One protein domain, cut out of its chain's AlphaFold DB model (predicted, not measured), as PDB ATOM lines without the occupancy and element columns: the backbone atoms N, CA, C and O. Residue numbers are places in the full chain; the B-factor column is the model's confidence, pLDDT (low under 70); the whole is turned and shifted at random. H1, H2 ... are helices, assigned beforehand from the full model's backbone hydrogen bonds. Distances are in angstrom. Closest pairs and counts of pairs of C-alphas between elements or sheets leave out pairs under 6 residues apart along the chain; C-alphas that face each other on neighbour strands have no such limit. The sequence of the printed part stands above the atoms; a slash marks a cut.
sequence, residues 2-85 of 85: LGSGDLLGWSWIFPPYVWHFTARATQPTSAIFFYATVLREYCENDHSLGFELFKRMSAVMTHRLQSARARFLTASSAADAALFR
ATOM      1  N   LEU A   2     -26.610 -41.989 -30.581       90.12
ATOM      2  CA  LEU A   2     -25.515 -42.219 -31.525       90.12
ATOM      3  C   LEU A   2     -25.991 -41.844 -32.925       90.12
ATOM      4  O   LEU A   2     -27.170 -42.046 -33.217       90.12
ATOM      5  N   GLY A   3     -25.093 -41.321 -33.750       92.25
ATOM      6  CA  GLY A   3     -25.318 -41.026 -35.161       92.25
ATOM      7  C   GLY A   3     -24.365 -41.782 -36.087       92.25
ATOM      8  O   GLY A   3     -23.582 -42.631 -35.660       92.25
ATOM      9  N   SER A   4     -24.440 -41.462 -37.379       92.38
ATOM     10  CA  SER A   4     -23.504 -41.988 -38.376       92.38
ATOM     11  C   SER A   4     -22.062 -41.620 -38.014       92.38
ATOM     12  O   SER A   4     -21.790 -40.485 -37.628       92.38
ATOM     13  N   GLY A   5     -21.149 -42.584 -38.129       90.00
ATOM     14  CA  GLY A   5     -19.736 -42.416 -37.778       90.00
ATOM     15  C   GLY A   5     -19.417 -42.538 -36.284       90.00
ATOM     16  O   GLY A   5     -18.242 -42.635 -35.934       90.00
ATOM     17  N   ASP A   6     -20.420 -42.598 -35.401       91.25
ATOM     18  CA  ASP A   6     -20.173 -42.803 -33.976       91.25
ATOM     19  C   ASP A   6     -19.765 -44.245 -33.666       91.25
ATOM     20  O   ASP A   6     -20.351 -45.217 -34.142       91.25
ATOM     21  N   LEU A   7     -18.805 -44.381 -32.752       90.25
ATOM     22  CA  LEU A   7     -18.370 -45.669 -32.229       90.25
ATOM     23  C   LEU A   7     -19.231 -46.112 -31.039       90.25
ATOM     24  O   LEU A   7     -19.504 -45.327 -30.122       90.25
ATOM     25  N   LEU A   8     -19.580 -47.400 -31.011       89.50
ATOM     26  CA  LEU A   8     -20.242 -48.082 -29.898       89.50
ATOM     27  C   LEU A   8     -19.343 -49.191 -29.330       89.50
ATOM     28  O   LEU A   8     -18.641 -49.871 -30.071       89.50
ATOM     29  N   GLY A   9     -19.411 -49.399 -28.013       87.44
ATOM     30  CA  GLY A   9     -18.916 -50.625 -27.384       87.44
ATOM     31  C   GLY A   9     -17.490 -50.585 -26.836       87.44
ATOM     32  O   GLY A   9     -16.989 -51.628 -26.473       87.44
ATOM     33  N   TRP A  10     -16.820 -49.442 -26.686       86.62
ATOM     34  CA  TRP A  10     -15.409 -49.373 -26.235       86.62
ATOM     35  C   TRP A  10     -15.095 -49.988 -24.853       86.62
ATOM     36  O   TRP A  10     -13.927 -50.138 -24.508       86.62
ATOM     37  N   SER A  11     -16.088 -50.325 -24.023       86.62
ATOM     38  CA  SER A  11     -15.830 -50.843 -22.671       86.62
ATOM     39  C   SER A  11     -15.157 -52.218 -22.657       86.62
ATOM     40  O   SER A  11     -14.485 -52.538 -21.683       86.62
ATOM     41  N   TRP A  12     -15.266 -53.001 -23.737       87.25
ATOM     42  CA  TRP A  12     -14.629 -54.320 -23.828       87.25
ATOM     43  C   TRP A  12     -13.106 -54.279 -23.996       87.25
ATOM     44  O   TRP A  12     -12.487 -55.341 -24.043       87.25
ATOM     45  N   ILE A  13     -12.501 -53.099 -24.151       87.25
ATOM     46  CA  ILE A  13     -11.044 -52.946 -24.307       87.25
ATOM     47  C   ILE A  13     -10.324 -53.270 -23.004       87.25
ATOM     48  O   ILE A  13      -9.246 -53.850 -23.024       87.25
ATOM     49  N   PHE A  14     -10.935 -52.921 -21.875       85.81
ATOM     50  CA  PHE A  14     -10.358 -53.124 -20.554       85.81
ATOM     51  C   PHE A  14     -10.961 -54.365 -19.895       85.81
ATOM     52  O   PHE A  14     -12.154 -54.628 -20.094       85.81
ATOM     53  N   PRO A  15     -10.197 -55.113 -19.082       90.06
ATOM     54  CA  PRO A  15     -10.760 -56.158 -18.234       90.06
ATOM     55  C   PRO A  15     -11.939 -55.620 -17.396       90.06
ATOM     56  O   PRO A  15     -11.874 -54.477 -16.935       90.06
ATOM     57  N   PRO A  16     -13.022 -56.396 -17.191       92.75
ATOM     58  CA  PRO A  16     -13.212 -57.804 -17.565       92.75
ATOM     59  C   PRO A  16     -13.766 -58.014 -18.992       92.75
ATOM     60  O   PRO A  16     -14.382 -59.037 -19.274       92.75
ATOM     61  N   TYR A  17     -13.553 -57.060 -19.903       91.31
ATOM     62  CA  TYR A  17     -13.938 -57.118 -21.319       91.31
ATOM     63  C   TYR A  17     -15.450 -57.189 -21.570       91.31
ATOM     64  O   TYR A  17     -15.912 -57.798 -22.536       91.31
ATOM     65  N   VAL A  18     -16.226 -56.526 -20.714       89.56
ATOM     66  CA  VAL A  18     -17.693 -56.526 -20.764       89.56
ATOM     67  C   VAL A  18     -18.261 -55.236 -21.354       89.56
ATOM     68  O   VAL A  18     -17.632 -54.175 -21.372       89.56
ATOM     69  N   TRP A  19     -19.494 -55.321 -21.847       89.94
ATOM     70  CA  TRP A  19     -20.265 -54.158 -22.278       89.94
ATOM     71  C   TRP A  19     -20.868 -53.454 -21.062       89.94
ATOM     72  O   TRP A  19     -21.646 -54.053 -20.328       89.94
ATOM     73  N   HIS A  20     -20.541 -52.178 -20.855       87.12
ATOM     74  CA  HIS A  20     -21.122 -51.386 -19.761       87.12
ATOM     75  C   HIS A  20     -22.440 -50.705 -20.139       87.12
ATOM     76  O   HIS A  20     -23.199 -50.290 -19.268       87.12
ATOM     77  N   PHE A  21     -22.719 -50.573 -21.436       87.06
ATOM     78  CA  PHE A  21     -23.909 -49.898 -21.942       87.06
ATOM     79  C   PHE A  21     -24.558 -50.742 -23.026       87.06
ATOM     80  O   PHE A  21     -23.865 -51.391 -23.804       87.06
ATOM     81  N   THR A  22     -25.880 -50.686 -23.116       90.19
ATOM     82  CA  THR A  22     -26.630 -51.260 -24.230       90.19
ATOM     83  C   THR A  22     -26.966 -50.176 -25.250       90.19
ATOM     84  O   THR A  22     -26.937 -48.977 -24.963       90.19
ATOM     85  N   ALA A  23     -27.286 -50.597 -26.468       91.56
ATOM     86  CA  ALA A  23     -27.817 -49.719 -27.495       91.56
ATOM     87  C   ALA A  23     -28.955 -50.429 -28.221       91.56
ATOM     88  O   ALA A  23     -28.944 -51.648 -28.382       91.56
ATOM     89  N   ARG A  24     -29.932 -49.649 -28.674       95.38
ATOM     90  CA  ARG A  24     -31.031 -50.113 -29.515       95.38
ATOM     91  C   ARG A  24     -31.142 -49.173 -30.703       95.38
ATOM     92  O   ARG A  24     -31.196 -47.959 -30.508       95.38
ATOM     93  N   ALA A  25     -31.188 -49.733 -31.907       96.62
ATOM     94  CA  ALA A  25     -31.457 -48.956 -33.108       96.62
ATOM     95  C   ALA A  25     -32.883 -48.388 -33.034       96.62
ATOM     96  O   ALA A  25     -33.840 -49.124 -32.799       96.62
ATOM     97  N   THR A  26     -33.022 -47.074 -33.194       96.81
ATOM     98  CA  THR A  26     -34.327 -46.389 -33.212       96.81
ATOM     99  C   THR A  26     -34.903 -46.267 -34.622       96.81
ATOM    100  O   THR A  26     -36.058 -45.894 -34.781       96.81
ATOM    101  N   GLN A  27     -34.089 -46.555 -35.638       95.94
ATOM    102  CA  GLN A  27     -34.384 -46.489 -37.070       95.94
ATOM    103  C   GLN A  27     -33.584 -47.594 -37.789       95.94
ATOM    104  O   GLN A  27     -32.597 -48.073 -37.213       95.94
ATOM    105  N   PRO A  28     -33.946 -47.996 -39.025       97.25
ATOM    106  CA  PRO A  28     -33.120 -48.900 -39.827       97.25
ATOM    107  C   PRO A  28     -31.668 -48.405 -39.882       97.25
ATOM    108  O   PRO A  28     -31.411 -47.270 -40.269       97.25
ATOM    109  N   THR A  29     -30.729 -49.230 -39.418       96.06
ATOM    110  CA  THR A  29     -29.327 -48.845 -39.208       96.06
ATOM    111  C   THR A  29     -28.415 -49.974 -39.664       96.06
ATOM    112  O   THR A  29     -28.634 -51.129 -39.303       96.06
ATOM    113  N   SER A  30     -27.363 -49.633 -40.403       95.88
ATOM    114  CA  SER A  30     -26.251 -50.535 -40.701       95.88
ATOM    115  C   SER A  30     -25.029 -50.118 -39.890       95.88
ATOM    116  O   SER A  30     -24.771 -48.928 -39.718       95.88
ATOM    117  N   ALA A  31     -24.277 -51.095 -39.393       95.12
ATOM    118  CA  ALA A  31     -23.059 -50.860 -38.630       95.12
ATOM    119  C   ALA A  31     -21.949 -51.793 -39.108       95.12
ATOM    120  O   ALA A  31     -22.206 -52.934 -39.493       95.12
ATOM    121  N   ILE A  32     -20.711 -51.308 -39.043       94.75
ATOM    122  CA  ILE A  32     -19.529 -52.151 -39.202       94.75
ATOM    123  C   ILE A  32     -19.252 -52.790 -37.843       94.75
ATOM    124  O   ILE A  32     -19.095 -52.091 -36.841       94.75
ATOM    125  N   PHE A  33     -19.221 -54.118 -37.815       93.00
ATOM    126  CA  PHE A  33     -18.979 -54.888 -36.605       93.00
ATOM    127  C   PHE A  33     -17.563 -55.458 -36.600       93.00
ATOM    128  O   PHE A  33     -17.100 -56.006 -37.599       93.00
ATOM    129  N   PHE A  34     -16.915 -55.379 -35.442       91.06
ATOM    130  CA  PHE A  34     -15.625 -56.003 -35.192       91.06
ATOM    131  C   PHE A  34     -15.715 -56.895 -33.957       91.06
ATOM    132  O   PHE A  34     -16.266 -56.495 -32.928       91.06
ATOM    133  N   TYR A  35     -15.117 -58.083 -34.035       91.94
ATOM    134  CA  TYR A  35     -14.942 -58.933 -32.864       91.94
ATOM    135  C   TYR A  35     -13.897 -58.317 -31.931       91.94
ATOM    136  O   TYR A  35     -12.727 -58.182 -32.285       91.94
ATOM    137  N   ALA A  36     -14.328 -57.972 -30.719       90.25
ATOM    138  CA  ALA A  36     -13.490 -57.384 -29.678       90.25
ATOM    139  C   ALA A  36     -12.248 -58.229 -29.349       90.25
ATOM    140  O   ALA A  36     -11.160 -57.695 -29.166       90.25
ATOM    141  N   THR A  37     -12.413 -59.552 -29.283       92.75
ATOM    142  CA  THR A  37     -11.326 -60.507 -29.020       92.75
ATOM    143  C   THR A  37     -10.241 -60.427 -30.083       92.75
ATOM    144  O   THR A  37      -9.074 -60.282 -29.739       92.75
ATOM    145  N   VAL A  38     -10.649 -60.436 -31.354       94.12
ATOM    146  CA  VAL A  38      -9.749 -60.331 -32.505       94.12
ATOM    147  C   VAL A  38      -9.057 -58.971 -32.505       94.12
ATOM    148  O   VAL A  38      -7.839 -58.914 -32.563       94.12
ATOM    149  N   LEU A  39      -9.794 -57.866 -32.352       92.69
ATOM    150  CA  LEU A  39      -9.171 -56.537 -32.314       92.69
ATOM    151  C   LEU A  39      -8.102 -56.416 -31.224       92.69
ATOM    152  O   LEU A  39      -7.051 -55.847 -31.491       92.69
ATOM    153  N   ARG A  40      -8.336 -56.963 -30.023       92.50
ATOM    154  CA  ARG A  40      -7.320 -56.944 -28.959       92.50
ATOM    155  C   ARG A  40      -6.079 -57.741 -29.340       92.50
ATOM    156  O   ARG A  40      -4.989 -57.216 -29.187       92.50
ATOM    157  N   GLU A  41      -6.231 -58.950 -29.871       95.00
ATOM    158  CA  GLU A  41      -5.091 -59.753 -30.334       95.00
ATOM    159  C   GLU A  41      -4.251 -58.999 -31.376       95.00
ATOM    160  O   GLU A  41      -3.026 -58.968 -31.292       95.00
ATOM    161  N   TYR A  42      -4.905 -58.314 -32.314       95.50
ATOM    162  CA  TYR A  42      -4.214 -57.476 -33.291       95.50
ATOM    163  C   TYR A  42      -3.491 -56.292 -32.637       95.50
ATOM    164  O   TYR A  42      -2.387 -55.969 -33.059       95.50
ATOM    165  N   CYS A  43      -4.067 -55.667 -31.608       94.81
ATOM    166  CA  CYS A  43      -3.404 -54.598 -30.857       94.81
ATOM    167  C   CYS A  43      -2.183 -55.085 -30.061       94.81
ATOM    168  O   CYS A  43      -1.211 -54.345 -29.956       94.81
ATOM    169  N   GLU A  44      -2.223 -56.300 -29.502       94.38
ATOM    170  CA  GLU A  44      -1.073 -56.892 -28.795       94.38
ATOM    171  C   GLU A  44       0.062 -57.239 -29.772       94.38
ATOM    172  O   GLU A  44       1.241 -57.066 -29.465       94.38
ATOM    173  N   ASN A  45      -0.291 -57.697 -30.976       97.75
ATOM    174  CA  ASN A  45       0.677 -58.027 -32.020       97.75
ATOM    175  C   ASN A  45       1.241 -56.778 -32.727       97.75
ATOM    176  O   ASN A  45       2.408 -56.764 -33.112       97.75
ATOM    177  N   ASP A  46       0.435 -55.725 -32.884       97.88
ATOM    178  CA  ASP A  46       0.823 -54.435 -33.458       97.88
ATOM    179  C   ASP A  46       0.434 -53.284 -32.520       97.88
ATOM    180  O   ASP A  46      -0.684 -52.758 -32.517       97.88
ATOM    181  N   HIS A  47       1.421 -52.833 -31.750       96.00
ATOM    182  CA  HIS A  47       1.252 -51.748 -30.791       96.00
ATOM    183  C   HIS A  47       0.961 -50.392 -31.454       96.00
ATOM    184  O   HIS A  47       0.359 -49.529 -30.814       96.00
ATOM    185  N   SER A  48       1.351 -50.178 -32.717       97.94
ATOM    186  CA  SER A  48       1.031 -48.934 -33.435       97.94
ATOM    187  C   SER A  48      -0.455 -48.887 -33.769       97.94
ATOM    188  O   SER A  48      -1.111 -47.862 -33.558       97.94
ATOM    189  N   LEU A  49      -1.007 -50.020 -34.217       95.44
ATOM    190  CA  LEU A  49      -2.447 -50.191 -34.379       95.44
ATOM    191  C   LEU A  49      -3.173 -49.990 -33.045       95.44
ATOM    192  O   LEU A  49      -4.135 -49.220 -32.987       95.44
ATOM    193  N   GLY A  50      -2.697 -50.635 -31.977       94.44
ATOM    194  CA  GLY A  50      -3.269 -50.495 -30.637       94.44
ATOM    195  C   GLY A  50      -3.293 -49.045 -30.153       94.44
ATOM    196  O   GLY A  50      -4.330 -48.560 -29.692       94.44
ATOM    197  N   PHE A  51      -2.187 -48.322 -30.328       96.25
ATOM    198  CA  PHE A  51      -2.070 -46.913 -29.966       96.25
ATOM    199  C   PHE A  51      -3.050 -46.027 -30.744       96.25
ATOM    200  O   PHE A  51      -3.786 -45.241 -30.142       96.25
ATOM    201  N   GLU A  52      -3.112 -46.164 -32.071       96.25
ATOM    202  CA  GLU A  52      -4.009 -45.358 -32.904       96.25
ATOM    203  C   GLU A  52      -5.487 -45.672 -32.642       96.25
ATOM    204  O   GLU A  52      -6.318 -44.758 -32.572       96.25
ATOM    205  N   LEU A  53      -5.827 -46.946 -32.427       92.50
ATOM    206  CA  LEU A  53      -7.175 -47.353 -32.038       92.50
ATOM    207  C   LEU A  53      -7.569 -46.713 -30.700       92.50
ATOM    208  O   LEU A  53      -8.627 -46.082 -30.594       92.50
ATOM    209  N   PHE A  54      -6.691 -46.810 -29.699       92.56
ATOM    210  CA  PHE A  54      -6.922 -46.245 -28.375       92.56
ATOM    211  C   PHE A  54      -7.067 -44.721 -28.407       92.56
ATOM    212  O   PHE A  54      -7.981 -44.170 -27.792       92.56
ATOM    213  N   LYS A  55      -6.223 -44.028 -29.178       94.44
ATOM    214  CA  LYS A  55      -6.281 -42.572 -29.363       94.44
ATOM    215  C   LYS A  55      -7.613 -42.112 -29.960       94.44
ATOM    216  O   LYS A  55      -8.175 -41.111 -29.523       94.44
ATOM    217  N   ARG A  56      -8.160 -42.850 -30.930       92.06
ATOM    218  CA  ARG A  56      -9.481 -42.544 -31.511       92.06
ATOM    219  C   ARG A  56     -10.607 -42.800 -30.510       92.06
ATOM    220  O   ARG A  56     -11.541 -42.007 -30.406       92.06
ATOM    221  N   MET A  57     -10.512 -43.879 -29.739       91.12
ATOM    222  CA  MET A  57     -11.510 -44.224 -28.725       91.12
ATOM    223  C   MET A  57     -11.504 -43.260 -27.532       91.12
ATOM    224  O   MET A  57     -12.577 -42.918 -27.031       91.12
ATOM    225  N   SER A  58     -10.342 -42.763 -27.104       92.50
ATOM    226  CA  SER A  58     -10.232 -41.830 -25.975       92.50
ATOM    227  C   SER A  58     -10.910 -40.483 -26.257       92.50
ATOM    228  O   SER A  58     -11.561 -39.918 -25.371       92.50
ATOM    229  N   ALA A  59     -10.867 -40.005 -27.505       92.56
ATOM    230  CA  ALA A  59     -11.618 -38.828 -27.938       92.56
ATOM    231  C   ALA A  59     -13.137 -39.032 -27.777       92.56
ATOM    232  O   ALA A  59     -13.834 -38.177 -27.221       92.56
ATOM    233  N   VAL A  60     -13.646 -40.205 -28.174       90.69
ATOM    234  CA  VAL A  60     -15.060 -40.580 -28.008       90.69
ATOM    235  C   VAL A  60     -15.440 -40.671 -26.526       90.69
ATOM    236  O   VAL A  60     -16.479 -40.142 -26.127       90.69
ATOM    237  N   MET A  61     -14.606 -41.301 -25.693       90.25
ATOM    238  CA  MET A  61     -14.832 -41.396 -24.243       90.25
ATOM    239  C   MET A  61     -14.910 -40.008 -23.599       90.25
ATOM    240  O   MET A  61     -15.836 -39.732 -22.836       90.25
ATOM    241  N   THR A  62     -13.982 -39.119 -23.959       94.25
ATOM    242  CA  THR A  62     -13.919 -37.747 -23.437       94.25
ATOM    243  C   THR A  62     -15.173 -36.968 -23.812       94.25
ATOM    244  O   THR A  62     -15.831 -36.397 -22.942       94.25
ATOM    245  N   HIS A  63     -15.567 -37.008 -25.087       92.12
ATOM    246  CA  HIS A  63     -16.778 -36.342 -25.559       92.12
ATOM    247  C   HIS A  63     -18.036 -36.833 -24.821       92.12
ATOM    248  O   HIS A  63     -18.880 -36.036 -24.396       92.12
ATOM    249  N   ARG A  64     -18.152 -38.149 -24.608       91.06
ATOM    250  CA  ARG A  64     -19.286 -38.746 -23.889       91.06
ATOM    251  C   ARG A  64     -19.303 -38.377 -22.411       91.06
ATOM    252  O   ARG A  64     -20.379 -38.076 -21.902       91.06
ATOM    253  N   LEU A  65     -18.146 -38.361 -21.750       93.31
ATOM    254  CA  LEU A  65     -18.027 -37.948 -20.353       93.31
ATOM    255  C   LEU A  65     -18.451 -36.488 -20.173       93.31
ATOM    256  O   LEU A  65     -19.277 -36.198 -19.310       93.31
ATOM    257  N   GLN A  66     -17.949 -35.581 -21.017       96.25
ATOM    258  CA  GLN A  66     -18.325 -34.166 -20.948       96.25
ATOM    259  C   GLN A  66     -19.818 -33.963 -21.234       96.25
ATOM    260  O   GLN A  66     -20.495 -33.241 -20.505       96.25
ATOM    261  N   SER A  67     -20.363 -34.670 -22.227       94.00
ATOM    262  CA  SER A  67     -21.799 -34.637 -22.532       94.00
ATOM    263  C   SER A  67     -22.659 -35.146 -21.369       94.00
ATOM    264  O   SER A  67     -23.698 -34.564 -21.062       94.00
ATOM    265  N   ALA A  68     -22.247 -36.238 -20.717       93.25
ATOM    266  CA  ALA A  68     -22.948 -36.791 -19.561       93.25
ATOM    267  C   ALA A  68     -22.896 -35.832 -18.365       93.25
ATOM    268  O   ALA A  68     -23.930 -35.573 -17.752       93.25
ATOM    269  N   ARG A  69     -21.725 -35.242 -18.091       96.56
ATOM    270  CA  ARG A  69     -21.547 -34.224 -17.048       96.56
ATOM    271  C   ARG A  69     -22.449 -33.013 -17.282       96.56
ATOM    272  O   ARG A  69     -23.135 -32.596 -16.357       96.56
ATOM    273  N   ALA A  70     -22.485 -32.481 -18.504       96.19
ATOM    274  CA  ALA A  70     -23.343 -31.347 -18.845       96.19
ATOM    275  C   ALA A  70     -24.825 -31.663 -18.588       96.19
ATOM    276  O   ALA A  70     -25.507 -30.901 -17.910       96.19
ATOM    277  N   ARG A  71     -25.307 -32.830 -19.045       94.06
ATOM    278  CA  ARG A  71     -26.693 -33.269 -18.805       94.06
ATOM    279  C   ARG A  71     -27.012 -33.440 -17.325       94.06
ATOM    280  O   ARG A  71     -28.102 -33.067 -16.908       94.06
ATOM    281  N   PHE A  72     -26.080 -33.990 -16.552       95.56
ATOM    282  CA  PHE A  72     -26.244 -34.148 -15.112       95.56
ATOM    283  C   PHE A  72     -26.399 -32.789 -14.420       95.56
ATOM    284  O   PHE A  72     -27.366 -32.586 -13.698       95.56
ATOM    285  N   LEU A  73     -25.517 -31.829 -14.721       96.56
ATOM    286  CA  LEU A  73     -25.587 -30.476 -14.161       96.56
ATOM    287  C   LEU A  73     -26.891 -29.761 -14.539       96.56
ATOM    288  O   LEU A  73     -27.530 -29.155 -13.680       96.56
ATOM    289  N   THR A  74     -27.323 -29.866 -15.801       95.88
ATOM    290  CA  THR A  74     -28.609 -29.307 -16.240       95.88
ATOM    291  C   THR A  74     -29.780 -29.936 -15.485       95.88
ATOM    292  O   THR A  74     -30.640 -29.209 -14.992       95.88
ATOM    293  N   ALA A  75     -29.806 -31.265 -15.340       92.75
ATOM    294  CA  ALA A  75     -30.871 -31.963 -14.624       92.75
ATOM    295  C   ALA A  75     -30.929 -31.579 -13.135       92.75
ATOM    296  O   ALA A  75     -32.017 -31.335 -12.622       92.75
ATOM    297  N   SER A  76     -29.778 -31.460 -12.463       89.19
ATOM    298  CA  SER A  76     -29.711 -31.009 -11.066       89.19
ATOM    299  C   SER A  76     -30.236 -29.582 -10.902       89.19
ATOM    300  O   SER A  76     -31.079 -29.343 -10.048       89.19
ATOM    301  N   SER A  77     -29.834 -28.652 -11.776       87.38
ATOM    302  CA  SER A  77     -30.318 -27.263 -11.707       87.38
ATOM    303  C   SER A  77     -31.832 -27.135 -11.929       87.38
ATOM    304  O   SER A  77     -32.492 -26.313 -11.297       87.38
ATOM    305  N   ALA A  78     -32.399 -27.967 -12.808       82.06
ATOM    306  CA  ALA A  78     -33.834 -27.995 -13.057       82.06
ATOM    307  C   ALA A  78     -34.608 -28.583 -11.867       82.06
ATOM    308  O   ALA A  78     -35.696 -28.103 -11.557       82.06
ATOM    309  N   ALA A  79     -34.045 -29.595 -11.196       78.50
ATOM    310  CA  ALA A  79     -34.622 -30.171  -9.985       78.50
ATOM    311  C   ALA A  79     -34.641 -29.158  -8.831       78.50
ATOM    312  O   ALA A  79     -35.676 -28.999  -8.186       78.50
ATOM    313  N   ASP A  80     -33.553 -28.410  -8.635       77.38
ATOM    314  CA  ASP A  80     -33.494 -27.342  -7.632       77.38
ATOM    315  C   ASP A  80     -34.549 -26.262  -7.917       77.38
ATOM    316  O   ASP A  80     -35.313 -25.885  -7.032       77.38
ATOM    317  N   ALA A  81     -34.683 -25.821  -9.172       74.38
ATOM    318  CA  ALA A  81     -35.697 -24.839  -9.563       74.38
ATOM    319  C   ALA A  81     -37.150 -25.335  -9.392       74.38
ATOM    320  O   ALA A  81     -38.058 -24.514  -9.248       74.38
ATOM    321  N   ALA A  82     -37.383 -26.650  -9.425       69.88
ATOM    322  CA  ALA A  82     -38.695 -27.252  -9.192       69.88
ATOM    323  C   ALA A  82     -39.031 -27.402  -7.697       69.88
ATOM    324  O   ALA A  82     -40.207 -27.417  -7.358       69.88
ATOM    325  N   LEU A  83     -38.030 -27.484  -6.811       71.81
ATOM    326  CA  LEU A  83     -38.219 -27.581  -5.354       71.81
ATOM    327  C   LEU A  83     -38.565 -26.239  -4.686       71.81
ATOM    328  O   LEU A  83     -39.084 -26.230  -3.574       71.81
ATOM    329  N   PHE A  84     -38.286 -25.114  -5.351       65.31
ATOM    330  CA  PHE A  84     -38.624 -23.760  -4.884       65.31
ATOM    331  C   PHE A  84     -39.860 -23.156  -5.584       65.31
ATOM    332  O   PHE A  84     -40.068 -21.942  -5.523       65.31
ATOM    333  N   ARG A  85     -40.662 -23.983  -6.265       53.31
ATOM    334  CA  ARG A  85     -41.995 -23.641  -6.792       53.31
ATOM    335  C   ARG A  85     -43.068 -24.383  -6.010       53.31
ATOM    336  O   ARG A  85     -44.153 -23.786  -5.858       53.31
TER     337      ARG A  85
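What this domain is: This is residues 2 to 85 of the 85 residues of the protein "Crp/Fnr family transcriptional regulator" of Chthoniobacterales bacterium (UniProt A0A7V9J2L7). Look first for one long, nearly straight helix, H3; residues 62 to 85, of which 62 to 83 belong to H3, stick out as a free arm. At its other end the shorter H2 folds back to make a V with H3, the small H1 sits at the opening of that V, and residues 14 to 35 make a wide loop from H1 round to H2. The printed part has 84 residues, with three named helices in the order H1, H2, H3 and no named strand; the class is all helix. It is only just loose, close to extended, with a radius of gyration of the C-alphas of 17.3 A, and the C-alphas span 60 by 30 by 22 A.

Where its parts are: Find C-alpha 47 at (1.252, -51.748, -30.791); from there H3, residues 47 to 83, runs 52.8 A to C-alpha 83 at (-38.219, -27.581, -5.354). Before it comes H2, residues 36 to 45, which starts at C-alpha 36 at (-13.490, -57.384, -29.678) and is 14.4 A long. Earlier still, Trp 10 to Ile 13 form H1, four residues and 6.0 A from first to last C-alpha.

How they stand to each other: Start again at H3 and look at its residues 49 to 51, with which alone it touches H2. H2 and H3 touch only at the corner by their link, where the closest C-alphas, those of Cys 43 and Gly 50, are 4.1 A apart. They stand at a steep tilt of 47 degrees and run opposite ways. Farther along H3, look at Met 57: H1 is close to H3 but not clearly touching it, with the closest C-alphas, those of Trp 10 and Met 57, 6.9 A apart. H1 and H2 only just touch, with 3 pairs of C-alphas within 8 A; the closest are those of Trp 12 and Ala 36, at 6.7 A. In the backbone, every O i to N i+4 pair of H2 is within hydrogen-bond range, as are 31 of 33 in H3, while H1 is too short for such a pair.

The domain as a whole: The C-alphas farthest apart are those of Asn 45 and Arg 85, at 60.3 A, and the outline is only just elongated. Without residues 62 to 85, which stand free and of which 62 to 83 belong to H3, the body has 60 residues and spans 37 by 22 by 19 A. The link from H1 to H2 is long, with 22 residues, and the link from H2 to H3 is tight, with 1 residue. The printed part has no cut, and it ends at the chain's last residue, Arg 85. Read the B-factor column for the model's confidence: the mean pLDDT of the printed part is 90.7, and residue 82 and residues 84 to 85 are under 70.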